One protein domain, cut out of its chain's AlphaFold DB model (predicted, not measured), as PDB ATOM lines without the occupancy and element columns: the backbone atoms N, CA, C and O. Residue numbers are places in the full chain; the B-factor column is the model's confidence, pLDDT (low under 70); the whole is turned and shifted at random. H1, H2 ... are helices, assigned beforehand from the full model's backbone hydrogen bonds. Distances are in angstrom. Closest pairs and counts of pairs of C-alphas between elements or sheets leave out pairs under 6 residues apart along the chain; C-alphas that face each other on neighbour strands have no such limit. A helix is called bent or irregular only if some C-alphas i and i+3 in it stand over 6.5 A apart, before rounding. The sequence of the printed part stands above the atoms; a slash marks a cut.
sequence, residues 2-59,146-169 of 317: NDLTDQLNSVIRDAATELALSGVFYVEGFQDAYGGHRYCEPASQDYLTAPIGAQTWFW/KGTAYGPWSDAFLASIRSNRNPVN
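What this domain is: This is residues 2 to 59 and 146 to 169 of the 317 residues of an uncharacterized protein of Viridothelium virens (UniProt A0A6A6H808). Two long helices, H3 and H1, run in the same general direction along a flat, loose layer and spread into a wedge, while a drawn-out stretch of chain, residues 24 to 37, runs back between them. At the wide end of the wedge, past the beginnings of both helices, residues 38 to 59 make a head of loops that holds the short helix H2; no named helix touches another. The printed part has 82 residues, with three named helices in the order H1, H2, H3 and no named strand. The class is all helix, though under half of the residues, 39 of 82, are in named elements. The whole is loose, with a radius of gyration of the C-alphas of 16.2 A, and its C-alphas span 51 by 32 by 15 A along the three main axes.

How they stand to each other: H3, residues 147 to 164, is the longest helix, with 18 residues and its centre at (-45.622, 19.564, 22.182). Its N-to-C direction is (0.49, -0.87, -0.07), with y falling along it. H1, residues 3 to 18, has its centre at (-44.860, 14.013, 39.812) and the direction (0.13, -0.90, -0.41), again with y falling. H1 and H3 are apart, no C-alpha of the one being within 8 A of the other. The chain between Val 24, C-alpha at (-46.625, 5.560, 29.349), and His 37, C-alpha at (-47.676, 34.191, 31.945), goes the other way, with y higher at its end. H2, residues 45 to 49, has its centre at (-50.067, 45.717, 30.888) and the direction (-1.00, -0.07, -0.04), mainly along x. H2 is apart from H1, and H2 is apart from H3. In H1 and H2 every O i to N i+4 pair is within hydrogen-bond range; in H3 it is 12 of 14. H3 is irregular, but only just: C-alphas 149 and 152 are 6.6 A apart, and its line is a rough one.

Where its parts are: H3 begins at Gly 147, with its C-alpha at (-54.262, 29.031, 21.225), and ends at Asn 164, with its C-alpha at (-40.455, 7.577, 22.754), 25.6 A from first to last C-alpha. H1 begins at Asp 3, C-alpha at (-44.330, 24.110, 45.064), and ends at Glu 18, C-alpha at (-43.082, 2.952, 36.756), 22.8 A from first to last C-alpha. H2 has five residues, Gln 45 to Thr 49, and measures 6.1 A from first to last C-alpha. Residues 20 to 22 and 32 to 34 are short helical runs that bear no name.

The domain as a whole: The two C-alphas farthest apart are those of Thr 49 and Asn 169, at 53.2 A, and the first and last printed C-alphas, of Asn 2 and Asn 169, are 42.0 A apart. Residues 60 to 145 are cut out, and C-alphas 59 and 146 are 6.1 A apart across the cut. The link from H2 to H3 is the link across the cut. The link from H1 to H2, residues 19 to 44, is long, and its C-alphas lie 3 to 23 A from the mean of the C-alphas. The mean pLDDT of the printed part is 83.4, with means of 92 for H1, 90 for H3 and 67 for H2. Twelve printed residues have a pLDDT under 70, the low-confidence part of what is printed from this predicted model: residue 39, residues 42 to 43, residues 45 to 50 and residues 167 to 169.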
ATOM      1  N   ASN A   2     -45.747  26.719  41.183       79.00
ATOM      2  CA  ASN A   2     -45.815  26.728  42.656       79.00
ATOM      3  C   ASN A   2     -45.372  25.360  43.204       79.00
ATOM      4  O   ASN A   2     -45.506  24.361  42.498       79.00
ATOM      5  N   ASP A   3     -44.902  25.319  44.453       84.38
ATOM      6  CA  ASP A   3     -44.330  24.110  45.064       84.38
ATOM      7  C   ASP A   3     -45.278  22.900  45.037       84.38
ATOM      8  O   ASP A   3     -44.823  21.762  44.935       84.38
ATOM      9  N   LEU A   4     -46.596  23.119  45.121       87.06
ATOM     10  CA  LEU A   4     -47.587  22.038  45.059       87.06
ATOM     11  C   LEU A   4     -47.689  21.454  43.648       87.06
ATOM     12  O   LEU A   4     -47.772  20.238  43.492       87.06
ATOM     13  N   THR A   5     -47.666  22.304  42.623       84.88
ATOM     14  CA  THR A   5     -47.636  21.865  41.226       84.88
ATOM     15  C   THR A   5     -46.334  21.130  40.914       84.88
ATOM     16  O   THR A   5     -46.379  20.104  40.243       84.88
ATOM     17  N   ASP A   6     -45.194  21.587  41.440       85.06
ATOM     18  CA  ASP A   6     -43.907  20.897  41.279       85.06
ATOM     19  C   ASP A   6     -43.915  19.517  41.949       85.06
ATOM     20  O   ASP A   6     -43.523  18.522  41.337       85.06
ATOM     21  N   GLN A   7     -44.438  19.426  43.176       90.25
ATOM     22  CA  GLN A   7     -44.605  18.153  43.883       90.25
ATOM     23  C   GLN A   7     -45.536  17.200  43.131       90.25
ATOM     24  O   GLN A   7     -45.200  16.030  42.947       90.25
ATOM     25  N   LEU A   8     -46.685  17.691  42.657       91.44
ATOM     26  CA  LEU A   8     -47.617  16.892  41.867       91.44
ATOM     27  C   LEU A   8     -46.964  16.400  40.568       91.44
ATOM     28  O   LEU A   8     -47.059  15.218  40.247       91.44
ATOM     29  N   ASN A   9     -46.258  17.276  39.852       89.81
ATOM     30  CA  ASN A   9     -45.530  16.919  38.637       89.81
ATOM     31  C   ASN A   9     -44.443  15.870  38.899       89.81
ATOM     32  O   ASN A   9     -44.258  14.981  38.069       89.81
ATOM     33  N   SER A  10     -43.765  15.926  40.050       91.88
ATOM     34  CA  SER A  10     -42.826  14.881  40.470       91.88
ATOM     35  C   SER A  10     -43.532  13.536  40.646       91.88
ATOM     36  O   SER A  10     -43.099  12.547  40.067       91.88
ATOM     37  N   VAL A  11     -44.660  13.499  41.365       96.62
ATOM     38  CA  VAL A  11     -45.432  12.260  41.576       96.62
ATOM     39  C   VAL A  11     -45.939  11.679  40.251       96.62
ATOM     40  O   VAL A  11     -45.862  10.471  40.037       96.62
ATOM     41  N   ILE A  12     -46.429  12.523  39.336       95.38
ATOM     42  CA  ILE A  12     -46.893  12.085  38.009       95.38
ATOM     43  C   ILE A  12     -45.729  11.516  37.187       95.38
ATOM     44  O   ILE A  12     -45.890  10.495  36.515       95.38
ATOM     45  N   ARG A  13     -44.554  12.147  37.245       94.75
ATOM     46  CA  ARG A  13     -43.341  11.683  36.560       94.75
ATOM     47  C   ARG A  13     -42.866  10.332  37.089       94.75
ATOM     48  O   ARG A  13     -42.530   9.457  36.289       94.75
ATOM     49  N   ASP A  14     -42.874  10.148  38.405       95.69
ATOM     50  CA  ASP A  14     -42.511   8.879  39.038       95.69
ATOM     51  C   ASP A  14     -43.482   7.770  38.603       95.69
ATOM     52  O   ASP A  14     -43.052   6.723  38.118       95.69
ATOM     53  N   ALA A  15     -44.793   8.039  38.635       97.00
ATOM     54  CA  ALA A  15     -45.813   7.099  38.166       97.00
ATOM     55  C   ALA A  15     -45.658   6.747  36.673       97.00
ATOM     56  O   ALA A  15     -45.778   5.583  36.286       97.00
ATOM     57  N   ALA A  16     -45.355   7.728  35.818       95.69
ATOM     58  CA  ALA A  16     -45.087   7.482  34.402       95.69
ATOM     59  C   ALA A  16     -43.831   6.618  34.198       95.69
ATOM     60  O   ALA A  16     -43.823   5.744  33.335       95.69
ATOM     61  N   THR A  17     -42.799   6.818  35.021       94.12
ATOM     62  CA  THR A  17     -41.564   6.021  34.992       94.12
ATOM     63  C   THR A  17     -41.836   4.562  35.360       94.12
ATOM     64  O   THR A  17     -41.349   3.657  34.681       94.12
ATOM     65  N   GLU A  18     -42.660   4.309  36.380       96.31
ATOM     66  CA  GLU A  18     -43.082   2.952  36.756       96.31
ATOM     67  C   GLU A  18     -43.886   2.253  35.645       96.31
ATOM     68  O   GLU A  18     -43.775   1.041  35.453       96.31
ATOM     69  N   LEU A  19     -44.663   3.020  34.873       96.19
ATOM     70  CA  LEU A  19     -45.508   2.529  33.781       96.19
ATOM     71  C   LEU A  19     -44.836   2.573  32.398       96.19
ATOM     72  O   LEU A  19     -45.492   2.273  31.396       96.19
ATOM     73  N   ALA A  20     -43.539   2.881  32.319       92.12
ATOM     74  CA  ALA A  20     -42.831   3.045  31.050       92.12
ATOM     75  C   ALA A  20     -42.906   1.803  30.143       92.12
ATOM     76  O   ALA A  20     -43.055   1.915  28.927       92.12
ATOM     77  N   LEU A  21     -42.896   0.599  30.729       88.69
ATOM     78  CA  LEU A  21     -43.036  -0.662  29.983       88.69
ATOM     79  C   LEU A  21     -44.417  -0.839  29.328       88.69
ATOM     80  O   LEU A  21     -44.546  -1.605  28.376       88.69
ATOM     81  N   SER A  22     -45.427  -0.119  29.811       91.56
ATOM     82  CA  SER A  22     -46.773  -0.069  29.231       91.56
ATOM     83  C   SER A  22     -46.916   1.032  28.172       91.56
ATOM     84  O   SER A  22     -48.024   1.294  27.713       91.56
ATOM     85  N   GLY A  23     -45.816   1.692  27.789       89.31
ATOM     86  CA  GLY A  23     -45.816   2.780  26.811       89.31
ATOM     87  C   GLY A  23     -46.276   4.127  27.371       89.31
ATOM     88  O   GLY A  23     -46.586   5.028  26.594       89.31
ATOM     89  N   VAL A  24     -46.335   4.277  28.697       92.88
ATOM     90  CA  VAL A  24     -46.625   5.560  29.349       92.88
ATOM     91  C   VAL A  24     -45.330   6.357  29.463       92.88
ATOM     92  O   VAL A  24     -44.318   5.833  29.911       92.88
ATOM     93  N   PHE A  25     -45.347   7.631  29.085       92.81
ATOM     94  CA  PHE A  25     -44.209   8.529  29.266       92.81
ATOM     95  C   PHE A  25     -44.681   9.882  29.788       92.81
ATOM     96  O   PHE A  25     -45.786  10.337  29.492       92.81
ATOM     97  N   TYR A  26     -43.830  10.510  30.594       93.44
ATOM     98  CA  TYR A  26     -44.058  11.858  31.091       93.44
ATOM     99  C   TYR A  26     -43.685  12.878  30.011       93.44
ATOM    100  O   TYR A  26     -42.660  12.723  29.348       93.44
ATOM    101  N   VAL A  27     -44.503  13.918  29.849       92.44
ATOM    102  CA  VAL A  27     -44.218  15.044  28.952       92.44
ATOM    103  C   VAL A  27     -43.705  16.204  29.792       92.44
ATOM    104  O   VAL A  27     -44.401  16.711  30.672       92.44
ATOM    105  N   GLU A  28     -42.474  16.617  29.516       88.50
ATOM    106  CA  GLU A  28     -41.784  17.703  30.206       88.50
ATOM    107  C   GLU A  28     -41.433  18.825  29.223       88.50
ATOM    108  O   GLU A  28     -41.317  18.594  28.020       88.50
ATOM    109  N   GLY A  29     -41.240  20.041  29.740       81.62
ATOM    110  CA  GLY A  29     -40.607  21.139  29.005       81.62
ATOM    111  C   GLY A  29     -41.551  22.257  28.576       81.62
ATOM    112  O   GLY A  29     -41.081  23.297  28.129       81.62
ATOM    113  N   PHE A  30     -42.864  22.102  28.760       87.31
ATOM    114  CA  PHE A  30     -43.820  23.184  28.494       87.31
ATOM    115  C   PHE A  30     -44.033  24.096  29.712       87.31
ATOM    116  O   PHE A  30     -44.435  25.246  29.562       87.31
ATOM    117  N   GLN A  31     -43.770  23.608  30.929       85.88
ATOM    118  CA  GLN A  31     -44.092  24.319  32.169       85.88
ATOM    119  C   GLN A  31     -43.280  25.607  32.340       85.88
ATOM    120  O   GLN A  31     -43.817  26.618  32.793       85.88
ATOM    121  N   ASP A  32     -42.005  25.584  31.947       84.38
ATOM    122  CA  ASP A  32     -41.120  26.751  32.023       84.38
ATOM    123  C   ASP A  32     -41.557  27.858  31.063       84.38
ATOM    124  O   ASP A  32     -41.394  29.039  31.368       84.38
ATOM    125  N   ALA A  33     -42.191  27.488  29.946       86.38
ATOM    126  CA  ALA A  33     -42.724  28.439  28.982       86.38
ATOM    127  C   ALA A  33     -43.838  29.309  29.598       86.38
ATOM    128  O   ALA A  33     -43.979  30.467  29.230       86.38
ATOM    129  N   TYR A  34     -44.574  28.799  30.596       83.19
ATOM    130  CA  TYR A  34     -45.603  29.560  31.321       83.19
ATOM    131  C   TYR A  34     -45.040  30.548  32.350       83.19
ATOM    132  O   TYR A  34     -45.807  31.292  32.971       83.19
ATOM    133  N   GLY A  35     -43.725  30.565  32.580       81.44
ATOM    134  CA  GLY A  35     -43.095  31.570  33.433       81.44
ATOM    135  C   GLY A  35     -43.344  32.981  32.896       81.44
ATOM    136  O   GLY A  35     -43.094  33.251  31.728       81.44
ATOM    137  N   GLY A  36     -43.849  33.886  33.734       76.81
ATOM    138  CA  GLY A  36     -44.232  35.244  33.330       76.81
ATOM    139  C   GLY A  36     -45.648  35.363  32.755       76.81
ATOM    140  O   GLY A  36     -46.106  36.477  32.523       76.81
ATOM    141  N   HIS A  37     -46.352  34.242  32.571       76.00
ATOM    142  CA  HIS A  37     -47.676  34.191  31.945       76.00
ATOM    143  C   HIS A  37     -48.765  33.625  32.865       76.00
ATOM    144  O   HIS A  37     -49.919  33.522  32.460       76.00
ATOM    145  N   ARG A  38     -48.437  33.223  34.101       72.75
ATOM    146  CA  ARG A  38     -49.409  32.607  35.020       72.75
ATOM    147  C   ARG A  38     -50.481  33.616  35.435       72.75
ATOM    148  O   ARG A  38     -50.164  34.757  35.745       72.75
ATOM    149  N   TYR A  39     -51.723  33.148  35.572       69.56
ATOM    150  CA  TYR A  39     -52.881  33.978  35.937       69.56
ATOM    151  C   TYR A  39     -52.658  34.878  37.172       69.56
ATOM    152  O   TYR A  39     -53.098  36.021  37.195       69.56
ATOM    153  N   CYS A  40     -51.936  34.388  38.190       70.44
ATOM    154  CA  CYS A  40     -51.641  35.137  39.423       70.44
ATOM    155  C   CYS A  40     -50.206  35.697  39.503       70.44
ATOM    156  O   CYS A  40     -49.766  36.086  40.586       70.44
ATOM    157  N   GLU A  41     -49.428  35.667  38.422       71.88
ATOM    158  CA  GLU A  41     -48.059  36.192  38.422       71.88
ATOM    159  C   GLU A  41     -48.049  37.698  38.125       71.88
ATOM    160  O   GLU A  41     -48.855  38.163  37.318       71.88
ATOM    161  N   PRO A  42     -47.163  38.488  38.765       67.38
ATOM    162  CA  PRO A  42     -46.990  39.885  38.398       67.38
ATOM    163  C   PRO A  42     -46.593  39.980  36.926       67.38
ATOM    164  O   PRO A  42     -45.510  39.546  36.538       67.38
ATOM    165  N   ALA A  43     -47.478  40.545  36.116       65.62
ATOM    166  CA  ALA A  43     -47.211  40.787  34.712       65.62
ATOM    167  C   ALA A  43     -46.645  42.199  34.504       65.62
ATOM    168  O   ALA A  43     -46.742  43.065  35.382       65.62
ATOM    169  N   SER A  44     -46.032  42.443  33.345       72.00
ATOM    170  CA  SER A  44     -45.604  43.795  32.981       72.00
ATOM    171  C   SER A  44     -46.809  44.740  32.914       72.00
ATOM    172  O   SER A  44     -47.940  44.313  32.675       72.00
ATOM    173  N   GLN A  45     -46.576  46.042  33.102       69.44
ATOM    174  CA  GLN A  45     -47.652  47.030  32.990       69.44
ATOM    175  C   GLN A  45     -48.345  46.934  31.624       69.44
ATOM    176  O   GLN A  45     -49.568  46.975  31.573       69.44
ATOM    177  N   ASP A  46     -47.576  46.701  30.558       66.25
ATOM    178  CA  ASP A  46     -48.085  46.539  29.195       66.25
ATOM    179  C   ASP A  46     -49.052  45.347  29.080       66.25
ATOM    180  O   ASP A  46     -50.147  45.497  28.534       66.25
ATOM    181  N   TYR A  47     -48.699  44.201  29.682       68.06
ATOM    182  CA  TYR A  47     -49.555  43.009  29.754       68.06
ATOM    183  C   TYR A  47     -50.884  43.306  30.461       68.06
ATOM    184  O   TYR A  47     -51.932  42.830  30.041       68.06
ATOM    185  N   LEU A  48     -50.852  44.111  31.528       66.44
ATOM    186  CA  LEU A  48     -52.040  44.465  32.313       66.44
ATOM    187  C   LEU A  48     -52.892  45.558  31.658       66.44
ATOM    188  O   LEU A  48     -54.101  45.599  31.874       66.44
ATOM    189  N   THR A  49     -52.287  46.456  30.876       65.69
ATOM    190  CA  THR A  49     -53.005  47.541  30.187       65.69
ATOM    191  C   THR A  49     -53.676  47.096  28.895       65.69
ATOM    192  O   THR A  49     -54.672  47.693  28.499       65.69
ATOM    193  N   ALA A  50     -53.153  46.049  28.255       67.25
ATOM    194  CA  ALA A  50     -53.724  45.448  27.058       67.25
ATOM    195  C   ALA A  50     -53.630  43.914  27.158       67.25
ATOM    196  O   ALA A  50     -52.825  43.301  26.449       67.25
ATOM    197  N   PRO A  51     -54.445  43.274  28.026       72.56
ATOM    198  CA  PRO A  51     -54.462  41.821  28.218       72.56
ATOM    199  C   PRO A  51     -55.165  41.096  27.053       72.56
ATOM    200  O   PRO A  51     -55.955  40.173  27.242       72.56
ATOM    201  N   ILE A  52     -54.946  41.587  25.835       71.19
ATOM    202  CA  ILE A  52     -55.622  41.217  24.596       71.19
ATOM    203  C   ILE A  52     -54.541  40.965  23.535       71.19
ATOM    204  O   ILE A  52     -53.580  41.727  23.443       71.19
ATOM    205  N   GLY A  53     -54.647  39.873  22.773       72.44
ATOM    206  CA  GLY A  53     -53.632  39.442  21.797       72.44
ATOM    207  C   GLY A  53     -52.676  38.328  22.258       72.44
ATOM    208  O   GLY A  53     -52.744  37.853  23.396       72.44
ATOM    209  N   ALA A  54     -51.783  37.924  21.350       75.88
ATOM    210  CA  ALA A  54     -50.948  36.714  21.421       75.88
ATOM    211  C   ALA A  54     -49.900  36.696  22.549       75.88
ATOM    212  O   ALA A  54     -49.455  35.642  22.998       75.88
ATOM    213  N   GLN A  55     -49.500  37.867  23.045       75.62
ATOM    214  CA  GLN A  55     -48.583  37.989  24.182       75.62
ATOM    215  C   GLN A  55     -49.246  37.654  25.529       75.62
ATOM    216  O   GLN A  55     -48.560  37.490  26.539       75.62
ATOM    217  N   THR A  56     -50.579  37.560  25.555       78.81
ATOM    218  CA  THR A  56     -51.359  37.215  26.748       78.81
ATOM    219  C   THR A  56     -51.905  35.811  26.603       78.81
ATOM    220  O   THR A  56     -52.704  35.528  25.721       78.81
ATOM    221  N   TRP A  57     -51.429  34.909  27.451       84.25
ATOM    222  CA  TRP A  57     -51.634  33.472  27.269       84.25
ATOM    223  C   TRP A  57     -52.930  32.952  27.862       84.25
ATOM    224  O   TRP A  57     -53.290  31.811  27.610       84.25
ATOM    225  N   PHE A  58     -53.624  33.769  28.644       84.81
ATOM    226  CA  PHE A  58     -54.935  33.454  29.189       84.81
ATOM    227  C   PHE A  58     -55.956  34.419  28.616       84.81
ATOM    228  O   PHE A  58     -55.637  35.571  28.304       84.81
ATOM    229  N   TRP A  59     -57.184  33.944  28.463       80.94
ATOM    230  CA  TRP A  59     -58.281  34.814  28.075       80.94
ATOM    231  C   TRP A  59     -58.518  35.888  29.132       80.94
ATOM    232  O   TRP A  59     -58.395  35.658  30.332       80.94
ATOM    233  N   LYS A 146     -55.086  30.601  25.848       83.88
ATOM    234  CA  LYS A 146     -55.294  30.911  24.423       83.88
ATOM    235  C   LYS A 146     -54.596  29.893  23.518       83.88
ATOM    236  O   LYS A 146     -53.780  29.104  23.998       83.88
ATOM    237  N   GLY A 147     -54.876  29.926  22.217       84.25
ATOM    238  CA  GLY A 147     -54.262  29.031  21.225       84.25
ATOM    239  C   GLY A 147     -52.730  29.059  21.267       84.25
ATOM    240  O   GLY A 147     -52.072  28.023  21.354       84.25
ATOM    241  N   THR A 148     -52.154  30.253  21.333       83.75
ATOM    242  CA  THR A 148     -50.720  30.539  21.439       83.75
ATOM    243  C   THR A 148     -50.097  29.909  22.672       83.75
ATOM    244  O   THR A 148     -48.992  29.368  22.598       83.75
ATOM    245  N   ALA A 149     -50.819  29.892  23.791       87.19
ATOM    246  CA  ALA A 149     -50.367  29.256  25.020       87.19
ATOM    247  C   ALA A 149     -50.320  27.722  24.905       87.19
ATOM    248  O   ALA A 149     -49.519  27.081  25.585       87.19
ATOM    249  N   TYR A 150     -51.118  27.120  24.013       89.38
ATOM    250  CA  TYR A 150     -51.033  25.691  23.701       89.38
ATOM    251  C   TYR A 150     -49.871  25.331  22.767       89.38
ATOM    252  O   TYR A 150     -49.515  24.155  22.691       89.38
ATOM    253  N   GLY A 151     -49.231  26.298  22.101       90.19
ATOM    254  CA  GLY A 151     -48.065  26.058  21.241       90.19
ATOM    255  C   GLY A 151     -46.942  25.290  21.957       90.19
ATOM    256  O   GLY A 151     -46.619  24.172  21.549       90.19
ATOM    257  N   PRO A 152     -46.421  25.797  23.093       90.50
ATOM    258  CA  PRO A 152     -45.419  25.089  23.892       90.50
ATOM    259  C   PRO A 152     -45.862  23.696  24.367       90.50
ATOM    260  O   PRO A 152     -45.034  22.786  24.454       90.50
ATOM    261  N   TRP A 153     -47.155  23.503  24.659       89.75
ATOM    262  CA  TRP A 153     -47.693  22.183  25.010       89.75
ATOM    263  C   TRP A 153     -47.620  21.221  23.829       89.75
ATOM    264  O   TRP A 153     -47.117  20.108  23.980       89.75
ATOM    265  N   SER A 154     -48.110  21.651  22.665       91.06
ATOM    266  CA  SER A 154     -48.103  20.868  21.429       91.06
ATOM    267  C   SER A 154     -46.683  20.449  21.055       91.06
ATOM    268  O   SER A 154     -46.422  19.263  20.833       91.06
ATOM    269  N   ASP A 155     -45.735  21.386  21.097       92.19
ATOM    270  CA  ASP A 155     -44.329  21.131  20.790       92.19
ATOM    271  C   ASP A 155     -43.706  20.111  21.748       92.19
ATOM    272  O   ASP A 155     -43.094  19.133  21.302       92.19
ATOM    273  N   ALA A 156     -43.901  20.282  23.060       92.19
ATOM    274  CA  ALA A 156     -43.394  19.350  24.067       92.19
ATOM    275  C   ALA A 156     -44.003  17.946  23.910       92.19
ATOM    276  O   ALA A 156     -43.301  16.933  24.035       92.19
ATOM    277  N   PHE A 157     -45.296  17.869  23.590       92.31
ATOM    278  CA  PHE A 157     -46.001  16.608  23.388       92.31
ATOM    279  C   PHE A 157     -45.500  15.880  22.136       92.31
ATOM    280  O   PHE A 157     -45.130  14.705  22.202       92.31
ATOM    281  N   LEU A 158     -45.410  16.581  21.001       91.44
ATOM    282  CA  LEU A 158     -44.897  16.029  19.747       91.44
ATOM    283  C   LEU A 158     -43.427  15.616  19.866       91.44
ATOM    284  O   LEU A 158     -43.050  14.556  19.359       91.44
ATOM    285  N   ALA A 159     -42.601  16.404  20.556       90.75
ATOM    286  CA  ALA A 159     -41.220  16.040  20.856       90.75
ATOM    287  C   ALA A 159     -41.157  14.752  21.693       90.75
ATOM    288  O   ALA A 159     -40.441  13.819  21.328       90.75
ATOM    289  N   SER A 160     -41.977  14.650  22.741       91.31
ATOM    290  CA  SER A 160     -42.041  13.463  23.601       91.31
ATOM    291  C   SER A 160     -42.491  12.216  22.837       91.31
ATOM    292  O   SER A 160     -41.876  11.157  22.983       91.31
ATOM    293  N   ILE A 161     -43.494  12.330  21.957       89.50
ATOM    294  CA  ILE A 161     -43.900  11.235  21.062       89.50
ATOM    295  C   ILE A 161     -42.724  10.808  20.184       89.50
ATOM    296  O   ILE A 161     -42.433   9.617  20.086       89.50
ATOM    297  N   ARG A 162     -42.037  11.758  19.535       88.56
ATOM    298  CA  ARG A 162     -40.908  11.453  18.640       88.56
ATOM    299  C   ARG A 162     -39.773  10.740  19.376       88.56
ATOM    300  O   ARG A 162     -39.215   9.801  18.820       88.56
ATOM    301  N   SER A 163     -39.463  11.148  20.604       89.25
ATOM    302  CA  SER A 163     -38.395  10.554  21.416       89.25
ATOM    303  C   SER A 163     -38.729   9.168  21.971       89.25
ATOM    304  O   SER A 163     -37.813   8.384  22.204       89.25
ATOM    305  N   ASN A 164     -40.013   8.853  22.175       88.00
ATOM    306  CA  ASN A 164     -40.455   7.577  22.754       88.00
ATOM    307  C   ASN A 164     -41.007   6.588  21.717       88.00
ATOM    308  O   ASN A 164     -41.198   5.408  22.014       88.00
ATOM    309  N   ARG A 165     -41.260   7.031  20.483       84.50
ATOM    310  CA  ARG A 165     -41.633   6.134  19.392       84.50
ATOM    311  C   ARG A 165     -40.405   5.327  18.985       84.50
ATOM    312  O   ARG A 165     -39.363   5.895  18.668       84.50
ATOM    313  N   ASN A 166     -40.550   4.001  18.917       77.62
ATOM    314  CA  ASN A 166     -39.543   3.162  18.269       77.62
ATOM    315  C   ASN A 166     -39.228   3.760  16.893       77.62
ATOM    316  O   ASN A 166     -40.179   4.072  16.161       77.62
ATOM    317  N   PRO A 167     -37.944   3.908  16.514       65.88
ATOM    318  CA  PRO A 167     -37.627   4.236  15.141       65.88
ATOM    319  C   PRO A 167     -38.356   3.208  14.289       65.88
ATOM    320  O   PRO A 167     -38.223   1.999  14.497       65.88
ATOM    321  N   VAL A 168     -39.210   3.692  13.391       58.50
ATOM    322  CA  VAL A 168     -39.781   2.831  12.369       58.50
ATOM    323  C   VAL A 168     -38.574   2.410  11.553       58.50
ATOM    324  O   VAL A 168     -38.118   3.165  10.700       58.50
ATOM    325  N   ASN A 169     -37.993   1.251  11.876       53.94
ATOM    326  CA  ASN A 169     -37.043   0.618  10.988       53.94
ATOM    327  C   ASN A 169     -37.817   0.462   9.685       53.94
ATOM    328  O   ASN A 169     -38.838  -0.242   9.691       53.94
TER     329      ASN A 169